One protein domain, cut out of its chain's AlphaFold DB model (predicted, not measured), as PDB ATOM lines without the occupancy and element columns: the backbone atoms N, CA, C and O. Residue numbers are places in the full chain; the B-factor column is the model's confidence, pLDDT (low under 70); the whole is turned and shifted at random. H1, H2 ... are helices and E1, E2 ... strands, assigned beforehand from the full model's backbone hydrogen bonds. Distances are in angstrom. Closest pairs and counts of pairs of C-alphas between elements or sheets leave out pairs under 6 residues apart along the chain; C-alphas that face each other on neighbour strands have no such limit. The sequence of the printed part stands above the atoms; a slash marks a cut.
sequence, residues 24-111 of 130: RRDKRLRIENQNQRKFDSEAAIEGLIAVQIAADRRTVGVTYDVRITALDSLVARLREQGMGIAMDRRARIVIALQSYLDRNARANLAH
ATOM      1  N   ARG A  24      12.584  60.043 199.071       54.00
ATOM      2  CA  ARG A  24      12.070  58.673 199.275       54.00
ATOM      3  C   ARG A  24      12.913  57.641 198.529       54.00
ATOM      4  O   ARG A  24      13.142  56.557 199.060       54.00
ATOM      5  N   ARG A  25      13.373  57.973 197.319       54.78
ATOM      6  CA  ARG A  25      14.204  57.100 196.476       54.78
ATOM      7  C   ARG A  25      15.577  56.866 197.109       54.78
ATOM      8  O   ARG A  25      15.987  55.717 197.236       54.78
ATOM      9  N   ASP A  26      16.204  57.928 197.607       52.47
ATOM     10  CA  ASP A  26      17.515  57.878 198.264       52.47
ATOM     11  C   ASP A  26      17.494  57.152 199.612       52.47
ATOM     12  O   ASP A  26      18.372  56.335 199.900       52.47
ATOM     13  N   LYS A  27      16.457  57.370 200.434       51.78
ATOM     14  CA  LYS A  27      16.282  56.597 201.676       51.78
ATOM     15  C   LYS A  27      16.102  55.109 201.390       51.78
ATOM     16  O   LYS A  27      16.667  54.285 202.104       51.78
ATOM     17  N   ARG A  28      15.339  54.761 200.349       51.75
ATOM     18  CA  ARG A  28      15.092  53.367 199.959       51.75
ATOM     19  C   ARG A  28      16.375  52.686 199.477       51.75
ATOM     20  O   ARG A  28      16.691  51.608 199.965       51.75
ATOM     21  N   LEU A  29      17.153  53.368 198.634       54.12
ATOM     22  CA  LEU A  29      18.459  52.904 198.151       54.12
ATOM     23  C   LEU A  29      19.490  52.747 199.277       54.12
ATOM     24  O   LEU A  29      20.286  51.809 199.256       54.12
ATOM     25  N   ARG A  30      19.486  53.635 200.281       51.62
ATOM     26  CA  ARG A  30      20.357  53.502 201.461       51.62
ATOM     27  C   ARG A  30      19.987  52.298 202.321       51.62
ATOM     28  O   ARG A  30      20.887  51.563 202.711       51.62
ATOM     29  N   ILE A  31      18.700  52.070 202.582       55.09
ATOM     30  CA  ILE A  31      18.235  50.915 203.369       55.09
ATOM     31  C   ILE A  31      18.514  49.600 202.624       55.09
ATOM     32  O   ILE A  31      18.988  48.648 203.238       55.09
ATOM     33  N   GLU A  32      18.291  49.558 201.307       51.19
ATOM     34  CA  GLU A  32      18.629  48.402 200.463       51.19
ATOM     35  C   GLU A  32      20.135  48.091 200.515       51.19
ATOM     36  O   GLU A  32      20.509  46.955 200.798       51.19
ATOM     37  N   ASN A  33      21.003  49.098 200.365       52.69
ATOM     38  CA  ASN A  33      22.458  48.915 200.458       52.69
ATOM     39  C   ASN A  33      22.936  48.497 201.857       52.69
ATOM     40  O   ASN A  33      23.888  47.728 201.987       52.69
ATOM     41  N   GLN A  34      22.306  49.004 202.919       51.53
ATOM     42  CA  GLN A  34      22.698  48.687 204.293       51.53
ATOM     43  C   GLN A  34      22.261  47.272 204.701       51.53
ATOM     44  O   GLN A  34      22.991  46.591 205.418       51.53
ATOM     45  N   ASN A  35      21.109  46.813 204.202       48.38
ATOM     46  CA  ASN A  35      20.645  45.436 204.379       48.38
ATOM     47  C   ASN A  35      21.483  44.444 203.561       48.38
ATOM     48  O   ASN A  35      21.776  43.363 204.061       48.38
ATOM     49  N   GLN A  36      21.920  44.830 202.356       50.09
ATOM     50  CA  GLN A  36      22.824  44.024 201.531       50.09
ATOM     51  C   GLN A  36      24.159  43.770 202.256       50.09
ATOM     52  O   GLN A  36      24.563  42.624 202.417       50.09
ATOM     53  N   ARG A  37      24.783  44.823 202.809       50.91
ATOM     54  CA  ARG A  37      26.076  44.721 203.517       50.91
ATOM     55  C   ARG A  37      26.033  43.903 204.807       50.91
ATOM     56  O   ARG A  37      27.034  43.291 205.153       50.91
ATOM     57  N   LYS A  38      24.910  43.905 205.535       49.62
ATOM     58  CA  LYS A  38      24.746  43.048 206.725       49.62
ATOM     59  C   LYS A  38      24.621  41.567 206.360       49.62
ATOM     60  O   LYS A  38      25.015  40.714 207.146       49.62
ATOM     61  N   PHE A  39      24.103  41.269 205.171       50.75
ATOM     62  CA  PHE A  39      23.986  39.904 204.675       50.75
ATOM     63  C   PHE A  39      25.328  39.325 204.229       50.75
ATOM     64  O   PHE A  39      25.623  38.168 204.521       50.75
ATOM     65  N   ASP A  40      26.160  40.154 203.597       52.34
ATOM     66  CA  ASP A  40      27.504  39.767 203.161       52.34
ATOM     67  C   ASP A  40      28.410  39.353 204.344       52.34
ATOM     68  O   ASP A  40      29.359  38.596 204.152       52.34
ATOM     69  N   SER A  41      28.118  39.814 205.571       46.66
ATOM     70  CA  SER A  41      28.946  39.558 206.759       46.66
ATOM     71  C   SER A  41      28.556  38.336 207.604       46.66
ATOM     72  O   SER A  41      29.399  37.870 208.365       46.66
ATOM     73  N   GLU A  42      27.329  37.805 207.507       47.12
ATOM     74  CA  GLU A  42      26.849  36.754 208.436       47.12
ATOM     75  C   GLU A  42      26.570  35.390 207.783       47.12
ATOM     76  O   GLU A  42      26.387  34.391 208.480       47.12
ATOM     77  N   ALA A  43      26.584  35.288 206.454       52.75
ATOM     78  CA  ALA A  43      26.180  34.052 205.796       52.75
ATOM     79  C   ALA A  43      26.765  33.914 204.391       52.75
ATOM     80  O   ALA A  43      26.076  34.149 203.399       52.75
ATOM     81  N   ALA A  44      28.009  33.449 204.278       62.34
ATOM     82  CA  ALA A  44      28.507  32.920 203.009       62.34
ATOM     83  C   ALA A  44      27.821  31.570 202.713       62.34
ATOM     84  O   ALA A  44      28.439  30.507 202.755       62.34
ATOM     85  N   ILE A  45      26.507  31.586 202.473       70.50
ATOM     86  CA  ILE A  45      25.790  30.410 202.001       70.50
ATOM     87  C   ILE A  45      26.201  30.192 200.552       70.50
ATOM     88  O   ILE A  45      25.872  30.976 199.665       70.50
ATOM     89  N   GLU A  46      26.923  29.105 200.319       75.06
ATOM     90  CA  GLU A  46      27.411  28.736 198.996       75.06
ATOM     91  C   GLU A  46      26.284  28.731 197.945       75.06
ATOM     92  O   GLU A  46      25.225  28.120 198.134       75.06
ATOM     93  N   GLY A  47      26.511  29.448 196.842       71.50
ATOM     94  CA  GLY A  47      25.552  29.616 195.750       71.50
ATOM     95  C   GLY A  47      24.513  30.724 195.956       71.50
ATOM     96  O   GLY A  47      23.787  31.031 195.013       71.50
ATOM     97  N   LEU A  48      24.437  31.362 197.126       75.75
ATOM     98  CA  LEU A  48      23.609  32.550 197.340       75.75
ATOM     99  C   LEU A  48      24.308  33.791 196.762       75.75
ATOM    100  O   LEU A  48      25.454  34.068 197.090       75.75
ATOM    101  N   ILE A  49      23.617  34.537 195.896       78.25
ATOM    102  CA  ILE A  49      24.161  35.730 195.222       78.25
ATOM    103  C   ILE A  49      23.662  37.008 195.897       78.25
ATOM    104  O   ILE A  49      24.415  37.960 196.062       78.25
ATOM    105  N   ALA A  50      22.377  37.064 196.256       68.38
ATOM    106  CA  ALA A  50      21.810  38.226 196.928       68.38
ATOM    107  C   ALA A  50      20.561  37.869 197.733       68.38
ATOM    108  O   ALA A  50      19.762  37.026 197.321       68.38
ATOM    109  N   VAL A  51      20.350  38.598 198.828       70.38
ATOM    110  CA  VAL A  51      19.105  38.584 199.596       70.38
ATOM    111  C   VAL A  51      18.543  39.994 199.648       70.38
ATOM    112  O   VAL A  51      19.211  40.931 200.071       70.38
ATOM    113  N   GLN A  52      17.300  40.146 199.216       71.12
ATOM    114  CA  GLN A  52      16.558  41.395 199.260       71.12
ATOM    115  C   GLN A  52      15.416  41.242 200.249       71.12
ATOM    116  O   GLN A  52      14.456  40.521 200.002       71.12
ATOM    117  N   ILE A  53      15.496  41.943 201.372       67.31
ATOM    118  CA  ILE A  53      14.371  42.051 202.297       67.31
ATOM    119  C   ILE A  53      13.576  43.283 201.880       67.31
ATOM    120  O   ILE A  53      14.111  44.396 201.877       67.31
ATOM    121  N   ALA A  54      12.309  43.095 201.508       67.69
ATOM    122  CA  ALA A  54      11.446  44.221 201.188       67.69
ATOM    123  C   ALA A  54      11.322  45.158 202.397       67.69
ATOM    124  O   ALA A  54      11.381  44.739 203.552       67.69
ATOM    125  N   ALA A  55      11.150  46.455 202.136       53.66
ATOM    126  CA  ALA A  55      11.110  47.479 203.183       53.66
ATOM    127  C   ALA A  55       9.963  47.284 204.197       53.66
ATOM    128  O   ALA A  55      10.056  47.769 205.322       53.66
ATOM    129  N   ASP A  56       8.908  46.557 203.819       67.19
ATOM    130  CA  ASP A  56       7.809  46.158 204.706       67.19
ATOM    131  C   ASP A  56       8.142  44.932 205.582       67.19
ATOM    132  O   ASP A  56       7.323  44.525 206.403       67.19
ATOM    133  N   ARG A  57       9.344  44.359 205.419       58.78
ATOM    134  CA  ARG A  57       9.882  43.170 206.099       58.78
ATOM    135  C   ARG A  57       9.002  41.924 205.992       58.78
ATOM    136  O   ARG A  57       9.180  40.985 206.764       58.78
ATOM    137  N   ARG A  58       8.052  41.898 205.053       65.75
ATOM    138  CA  ARG A  58       7.124  40.768 204.878       65.75
ATOM    139  C   ARG A  58       7.564  39.804 203.794       65.75
ATOM    140  O   ARG A  58       7.117  38.661 203.794       65.75
ATOM    141  N   THR A  59       8.436  40.244 202.893       69.31
ATOM    142  CA  THR A  59       8.967  39.401 201.826       69.31
ATOM    143  C   THR A  59      10.487  39.416 201.812       69.31
ATOM    144  O   THR A  59      11.138  40.443 202.016       69.31
ATOM    145  N   VAL A  60      11.044  38.230 201.576       73.06
ATOM    146  CA  VAL A  60      12.471  38.008 201.365       73.06
ATOM    147  C   VAL A  60      12.626  37.462 199.952       73.06
ATOM    148  O   VAL A  60      12.196  36.347 199.659       73.06
ATOM    149  N   GLY A  61      13.200  38.268 199.066       75.75
ATOM    150  CA  GLY A  61      13.659  37.849 197.752       75.75
ATOM    151  C   GLY A  61      15.066  37.271 197.855       75.75
ATOM    152  O   GLY A  61      15.937  37.857 198.489       75.75
ATOM    153  N   VAL A  62      15.305  36.128 197.225       78.06
ATOM    154  CA  VAL A  62      16.621  35.474 197.178       78.06
ATOM    155  C   VAL A  62      17.028  35.259 195.728       78.06
ATOM    156  O   VAL A  62      16.258  34.741 194.923       78.06
ATOM    157  N   THR A  63      18.249  35.667 195.392       78.38
ATOM    158  CA  THR A  63      18.902  35.394 194.108       78.38
ATOM    159  C   THR A  63      20.056  34.442 194.360       78.38
ATOM    160  O   THR A  63      20.867  34.683 195.251       78.38
ATOM    161  N   TYR A  64      20.138  33.368 193.585       80.44
ATOM    162  CA  TYR A  64      21.124  32.313 193.783       80.44
ATOM    163  C   TYR A  64      21.486  31.631 192.466       80.44
ATOM    164  O   TYR A  64      20.738  31.705 191.488       80.44
ATOM    165  N   ASP A  65      22.637  30.967 192.452       80.44
ATOM    166  CA  ASP A  65      23.068  30.132 191.341       80.44
ATOM    167  C   ASP A  65      22.472  28.729 191.476       80.44
ATOM    168  O   ASP A  65      22.899  27.919 192.304       80.44
ATOM    169  N   VAL A  66      21.502  28.432 190.608       81.75
ATOM    170  CA  VAL A  66      20.833  27.129 190.556       81.75
ATOM    171  C   VAL A  66      21.801  25.984 190.243       81.75
ATOM    172  O   VAL A  66      21.519  24.844 190.598       81.75
ATOM    173  N   ARG A  67      22.962  26.253 189.629       78.38
ATOM    174  CA  ARG A  67      23.998  25.237 189.367       78.38
ATOM    175  C   ARG A  67      24.638  24.724 190.650       78.38
ATOM    176  O   ARG A  67      25.048  23.573 190.703       78.38
ATOM    177  N   ILE A  68      24.689  25.574 191.673       78.06
ATOM    178  CA  ILE A  68      25.392  25.320 192.931       78.06
ATOM    179  C   ILE A  68      24.385  24.895 194.001       78.06
ATOM    180  O   ILE A  68      24.475  23.805 194.560       78.06
ATOM    181  N   THR A  69      23.333  25.688 194.223       80.19
ATOM    182  CA  THR A  69      22.351  25.447 195.296       80.19
ATOM    183  C   THR A  69      20.898  25.510 194.802       80.19
ATOM    184  O   THR A  69      20.614  26.109 193.766       80.19
ATOM    185  N   ALA A  70      19.992  24.800 195.475       82.56
ATOM    186  CA  ALA A  70      18.561  24.773 195.159       82.56
ATOM    187  C   ALA A  70      17.784  25.577 196.205       82.56
ATOM    188  O   ALA A  70      18.254  25.745 197.335       82.56
ATOM    189  N   LEU A  71      16.589  26.065 195.855       84.00
ATOM    190  CA  LEU A  71      15.828  26.923 196.763       84.00
ATOM    191  C   LEU A  71      15.490  26.254 198.102       84.00
ATOM    192  O   LEU A  71      15.560  26.908 199.140       84.00
ATOM    193  N   ASP A  72      15.127  24.971 198.108       84.56
ATOM    194  CA  ASP A  72      14.829  24.237 199.346       84.56
ATOM    195  C   ASP A  72      16.034  24.187 200.292       84.56
ATOM    196  O   ASP A  72      15.902  24.456 201.486       84.56
ATOM    197  N   SER A  73      17.207  23.911 199.733       82.88
ATOM    198  CA  SER A  73      18.482  23.831 200.440       82.88
ATOM    199  C   SER A  73      18.891  25.198 200.993       82.88
ATOM    200  O   SER A  73      19.335  25.306 202.134       82.88
ATOM    201  N   LEU A  74      18.666  26.265 200.221       83.44
ATOM    202  CA  LEU A  74      18.854  27.641 200.678       83.44
ATOM    203  C   LEU A  74      17.926  27.998 201.832       83.44
ATOM    204  O   LEU A  74      18.386  28.498 202.851       83.44
ATOM    205  N   VAL A  75      16.627  27.734 201.697       81.44
ATOM    206  CA  VAL A  75      15.648  28.040 202.747       81.44
ATOM    207  C   VAL A  75      15.961  27.266 204.029       81.44
ATOM    208  O   VAL A  75      15.796  27.820 205.116       81.44
ATOM    209  N   ALA A  76      16.432  26.020 203.927       82.81
ATOM    210  CA  ALA A  76      16.891  25.242 205.077       82.81
ATOM    211  C   ALA A  76      18.094  25.904 205.771       82.81
ATOM    212  O   ALA A  76      18.007  26.197 206.961       82.81
ATOM    213  N   ARG A  77      19.148  26.256 205.022       81.25
ATOM    214  CA  ARG A  77      20.339  26.935 205.571       81.25
ATOM    215  C   ARG A  77      20.011  28.285 206.208       81.25
ATOM    216  O   ARG A  77      20.476  28.593 207.299       81.25
ATOM    217  N   LEU A  78      19.162  29.080 205.562       78.38
ATOM    218  CA  LEU A  78      18.732  30.372 206.098       78.38
ATOM    219  C   LEU A  78      17.967  30.207 207.428       78.38
ATOM    220  O   LEU A  78      18.118  31.026 208.332       78.38
ATOM    221  N   ARG A  79      17.172  29.139 207.574       79.12
ATOM    222  CA  ARG A  79      16.488  28.805 208.835       79.12
ATOM    223  C   ARG A  79      17.448  28.320 209.918       79.12
ATOM    224  O   ARG A  79      17.276  28.711 211.066       79.12
ATOM    225  N   GLU A  80      18.433  27.496 209.565       79.00
ATOM    226  CA  GLU A  80      19.491  27.053 210.489       79.00
ATOM    227  C   GLU A  80      20.276  28.243 211.052       79.00
ATOM    228  O   GLU A  80      20.604  28.268 212.233       79.00
ATOM    229  N   GLN A  81      20.481  29.280 210.238       73.31
ATOM    230  CA  GLN A  81      21.089  30.544 210.659       73.31
ATOM    231  C   GLN A  81      20.135  31.483 211.416       73.31
ATOM    232  O   GLN A  81      20.450  32.648 211.646       73.31
ATOM    233  N   GLY A  82      18.964  30.996 211.825       69.62
ATOM    234  CA  GLY A  82      18.046  31.742 212.679       69.62
ATOM    235  C   GLY A  82      17.199  32.782 211.952       69.62
ATOM    236  O   GLY A  82      16.507  33.560 212.613       69.62
ATOM    237  N   MET A  83      17.170  32.805 210.611       70.12
ATOM    238  CA  MET A  83      16.184  33.640 209.931       70.12
ATOM    239  C   MET A  83      14.782  33.080 210.142       70.12
ATOM    240  O   MET A  83      14.432  31.994 209.673       70.12
ATOM    241  N   GLY A  84      13.953  33.872 210.822       64.75
ATOM    242  CA  GLY A  84      12.536  33.614 211.056       64.75
ATOM    243  C   GLY A  84      11.707  33.728 209.778       64.75
ATOM    244  O   GLY A  84      10.891  34.636 209.635       64.75
ATOM    245  N   ILE A  85      11.917  32.817 208.827       71.12
ATOM    246  CA  ILE A  85      11.149  32.772 207.585       71.12
ATOM    247  C   ILE A  85       9.775  32.157 207.884       71.12
ATOM    248  O   ILE A  85       9.639  30.940 208.054       71.12
ATOM    249  N   ALA A  86       8.749  33.008 207.947       70.19
ATOM    250  CA  ALA A  86       7.362  32.590 208.122       70.19
ATOM    251  C   ALA A  86       6.900  31.758 206.917       70.19
ATOM    252  O   ALA A  86       7.026  32.170 205.766       70.19
ATOM    253  N   MET A  87       6.394  30.554 207.188       73.62
ATOM    254  CA  MET A  87       6.162  29.526 206.169       73.62
ATOM    255  C   MET A  87       4.715  29.070 206.185       73.62
ATOM    256  O   MET A  87       4.380  27.984 206.677       73.62
ATOM    257  N   ASP A  88       3.869  29.942 205.640       83.12
ATOM    258  CA  ASP A  88       2.466  29.652 205.388       83.12
ATOM    259  C   ASP A  88       2.302  28.585 204.286       83.12
ATOM    260  O   ASP A  88       3.250  28.176 203.605       83.12
ATOM    261  N   ARG A  89       1.076  28.076 204.125       82.25
ATOM    262  CA  ARG A  89       0.789  27.008 203.155       82.25
ATOM    263  C   ARG A  89       1.176  27.412 201.728       82.25
ATOM    264  O   ARG A  89       1.648  26.571 200.966       82.25
ATOM    265  N   ARG A  90       1.007  28.688 201.375       82.00
ATOM    266  CA  ARG A  90       1.332  29.217 200.047       82.00
ATOM    267  C   ARG A  90       2.841  29.244 199.814       82.00
ATOM    268  O   ARG A  90       3.286  28.770 198.774       82.00
ATOM    269  N   ALA A  91       3.621  29.725 200.777       79.50
ATOM    270  CA  ALA A  91       5.076  29.756 200.721       79.50
ATOM    271  C   ALA A  91       5.655  28.348 200.558       79.50
ATOM    272  O   ALA A  91       6.533  28.140 199.725       79.50
ATOM    273  N   ARG A  92       5.098  27.354 201.265       83.56
ATOM    274  CA  ARG A  92       5.501  25.946 201.109       83.56
ATOM    275  C   ARG A  92       5.253  25.420 199.695       83.56
ATOM    276  O   ARG A  92       6.131  24.773 199.135       83.56
ATOM    277  N   ILE A  93       4.088  25.712 199.110       86.00
ATOM    278  CA  ILE A  93       3.757  25.304 197.732       86.00
ATOM    279  C   ILE A  93       4.694  25.982 196.729       86.00
ATOM    280  O   ILE A  93       5.207  25.324 195.828       86.00
ATOM    281  N   VAL A  94       4.942  27.282 196.895       84.50
ATOM    282  CA  VAL A  94       5.845  28.040 196.020       84.50
ATOM    283  C   VAL A  94       7.266  27.484 196.090       84.50
ATOM    284  O   VAL A  94       7.875  27.280 195.043       84.50
ATOM    285  N   ILE A  95       7.772  27.185 197.291       84.94
ATOM    286  CA  ILE A  95       9.093  26.569 197.458       84.94
ATOM    287  C   ILE A  95       9.126  25.196 196.798       84.94
ATOM    288  O   ILE A  95      10.024  24.942 196.010       84.94
ATOM    289  N   ALA A  96       8.138  24.335 197.048       84.44
ATOM    290  CA  ALA A  96       8.095  23.003 196.447       84.44
ATOM    291  C   ALA A  96       8.087  23.056 194.909       84.44
ATOM    292  O   ALA A  96       8.851  22.335 194.264       84.44
ATOM    293  N   LEU A  97       7.268  23.937 194.321       86.25
ATOM    294  CA  LEU A  97       7.219  24.145 192.875       86.25
ATOM    295  C   LEU A  97       8.559  24.654 192.338       86.25
ATOM    296  O   LEU A  97       9.044  24.171 191.320       86.25
ATOM    297  N   GLN A  98       9.168  25.625 193.013       83.12
ATOM    298  CA  GLN A  98      10.415  26.213 192.550       83.12
ATOM    299  C   GLN A  98      11.584  25.233 192.691       83.12
ATOM    300  O   GLN A  98      12.333  25.074 191.738       83.12
ATOM    301  N   SER A  99      11.671  24.476 193.786       84.50
ATOM    302  CA  SER A  99      12.656  23.399 193.941       84.50
ATOM    303  C   SER A  99      12.491  22.305 192.886       84.50
ATOM    304  O   SER A  99      13.477  21.737 192.419       84.50
ATOM    305  N   TYR A 100      11.256  22.003 192.471       85.31
ATOM    306  CA  TYR A 100      11.013  21.113 191.335       85.31
ATOM    307  C   TYR A 100      11.592  21.687 190.030       85.31
ATOM    308  O   TYR A 100      12.307  20.986 189.314       85.31
ATOM    309  N   LEU A 101      11.350  22.971 189.748       85.62
ATOM    310  CA  LEU A 101      11.918  23.644 188.576       85.62
ATOM    311  C   LEU A 101      13.451  23.718 188.624       85.62
ATOM    312  O   LEU A 101      14.088  23.552 187.586       85.62
ATOM    313  N   ASP A 102      14.038  23.930 189.800       85.19
ATOM    314  CA  ASP A 102      15.487  23.975 189.996       85.19
ATOM    315  C   ASP A 102      16.123  22.610 189.712       85.19
ATOM    316  O   ASP A 102      17.124  22.527 188.997       85.19
ATOM    317  N   ARG A 103      15.514  21.523 190.210       80.69
ATOM    318  CA  ARG A 103      15.946  20.150 189.907       80.69
ATOM    319  C   ARG A 103      15.899  19.865 188.407       80.69
ATOM    320  O   ARG A 103      16.873  19.349 187.868       80.69
ATOM    321  N   ASN A 104      14.826  20.266 187.725       80.88
ATOM    322  CA  ASN A 104      14.724  20.122 186.270       80.88
ATOM    323  C   ASN A 104      15.770  20.963 185.532       80.88
ATOM    324  O   ASN A 104      16.390  20.485 184.588       80.88
ATOM    325  N   ALA A 105      16.007  22.204 185.967       80.12
ATOM    326  CA  ALA A 105      17.028  23.058 185.371       80.12
ATOM    327  C   ALA A 105      18.426  22.438 185.511       80.12
ATOM    328  O   ALA A 105      19.181  22.424 184.546       80.12
ATOM    329  N   ARG A 106      18.751  21.863 186.674       77.75
ATOM    330  CA  ARG A 106      20.011  21.138 186.892       77.75
ATOM    331  C   ARG A 106      20.124  19.894 186.027       77.75
ATOM    332  O   ARG A 106      21.167  19.692 185.420       77.75
ATOM    333  N   ALA A 107      19.064  19.091 185.942       76.81
ATOM    334  CA  ALA A 107      19.044  17.907 185.088       76.81
ATOM    335  C   ALA A 107      19.282  18.279 183.614       76.81
ATOM    336  O   ALA A 107      20.102  17.652 182.948       76.81
ATOM    337  N   ASN A 108      18.658  19.361 183.139       74.06
ATOM    338  CA  ASN A 108      18.865  19.887 181.787       74.06
ATOM    339  C   ASN A 108      20.285  20.428 181.559       74.06
ATOM    340  O   ASN A 108      20.784  20.382 180.440       74.06
ATOM    341  N   LEU A 109      20.931  20.963 182.598       71.31
ATOM    342  CA  LEU A 109      22.317  21.435 182.528       71.31
ATOM    343  C   LEU A 109      23.329  20.286 182.563       71.31
ATOM    344  O   LEU A 109      24.363  20.379 181.911       71.31
ATOM    345  N   ALA A 110      23.041  19.218 183.311       70.94
ATOM    346  CA  ALA A 110      23.870  18.015 183.375       70.94
ATOM    347  C   ALA A 110      23.772  17.178 182.091       70.94
ATOM    348  O   ALA A 110      24.744  16.546 181.680       70.94
ATOM    349  N   HIS A 111      22.610  17.209 181.442       66.12
ATOM    350  CA  HIS A 111      22.355  16.552 180.169       66.12
ATOM    351  C   HIS A 111      21.931  17.594 179.133       66.12
ATOM    352  O   HIS A 111      20.748  17.657 178.780       66.12
TER     353      HIS A 111
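What this domain is: This is residues 24 to 111 of the 130 residues of an uncharacterized protein of Proteobacteria bacterium (UniProt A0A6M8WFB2). A small two-stranded hairpin, E1 and E2, sits between two long helices that lie toward opposite ends of an elongated body. H1 passes along E1 with its residues 31 to 40, while H3, on the far side, meets the rest through the shorter H2, which lies near the hairpin and packs on residues 95 to 102 of H3. The printed part has 88 residues with three named helices and two named strands, in the order H1, E1, E2, H2, H3, and the class is mostly helix. The sheet has the order E1, E2 and is antiparallel. The whole is only just compact, close to loose, with a radius of gyration of the C-alphas of 14.4 A and spans of 46 by 27 by 26 A.

How they stand to each other: E1, residues 48 to 53, and E2, residues 60 to 64, form an antiparallel hairpin, their directions at 166 degrees. N 52 and O 61 are 2.8 A apart and N 61 and O 52 are 2.7 A apart, both within hydrogen-bond range. H1, residues 24 to 42, comes closest to E1 at the C-alphas of Gln 36 and Val 51, 6.9 A apart. H2, residues 71 to 80, is near E2, and its closest C-alphas to E1 are those of Leu 74 and Leu 48, 7.6 A apart. H3, residues 89 to 110, touches H2 with its residues 95 to 102 alone, and the closest C-alphas are those of Leu 71 and Ser 99, 5.5 A apart. H2 and H3 run opposite ways at a steep tilt of 57 degrees. H1 is apart from E2, H2 and H3, and H3 is apart from both strands. In H2 and H3 every O i to N i+4 pair is within hydrogen-bond range; in H1 13 of 15 are.

Where its parts are: E1 runs 14.1 A from C-alpha 48 at (23.609, 32.550, 197.340) to C-alpha 53, and E2, residues 60 to 64, runs 12.8 A. H1 begins at C-alpha 24, (12.070, 58.673, 199.275), and is 28.0 A long to C-alpha 42. H2, residues 71 to 80, is 14.2 A long. H3 is 31.7 A long from C-alpha 89 to C-alpha 110 at (23.870, 18.015, 183.375).

The domain as a whole: The C-alphas of Arg 24 and His 111, the first and last printed residues, are the two farthest apart, at 47.4 A. The printed part has no cut. The link from H1 to E1 is tight, and the other three links are short. The mean pLDDT of the printed part is 70.9, and 32 residues are under 70, among them residues 24 to 44 and 53 to 59; H1 has a mean of 51.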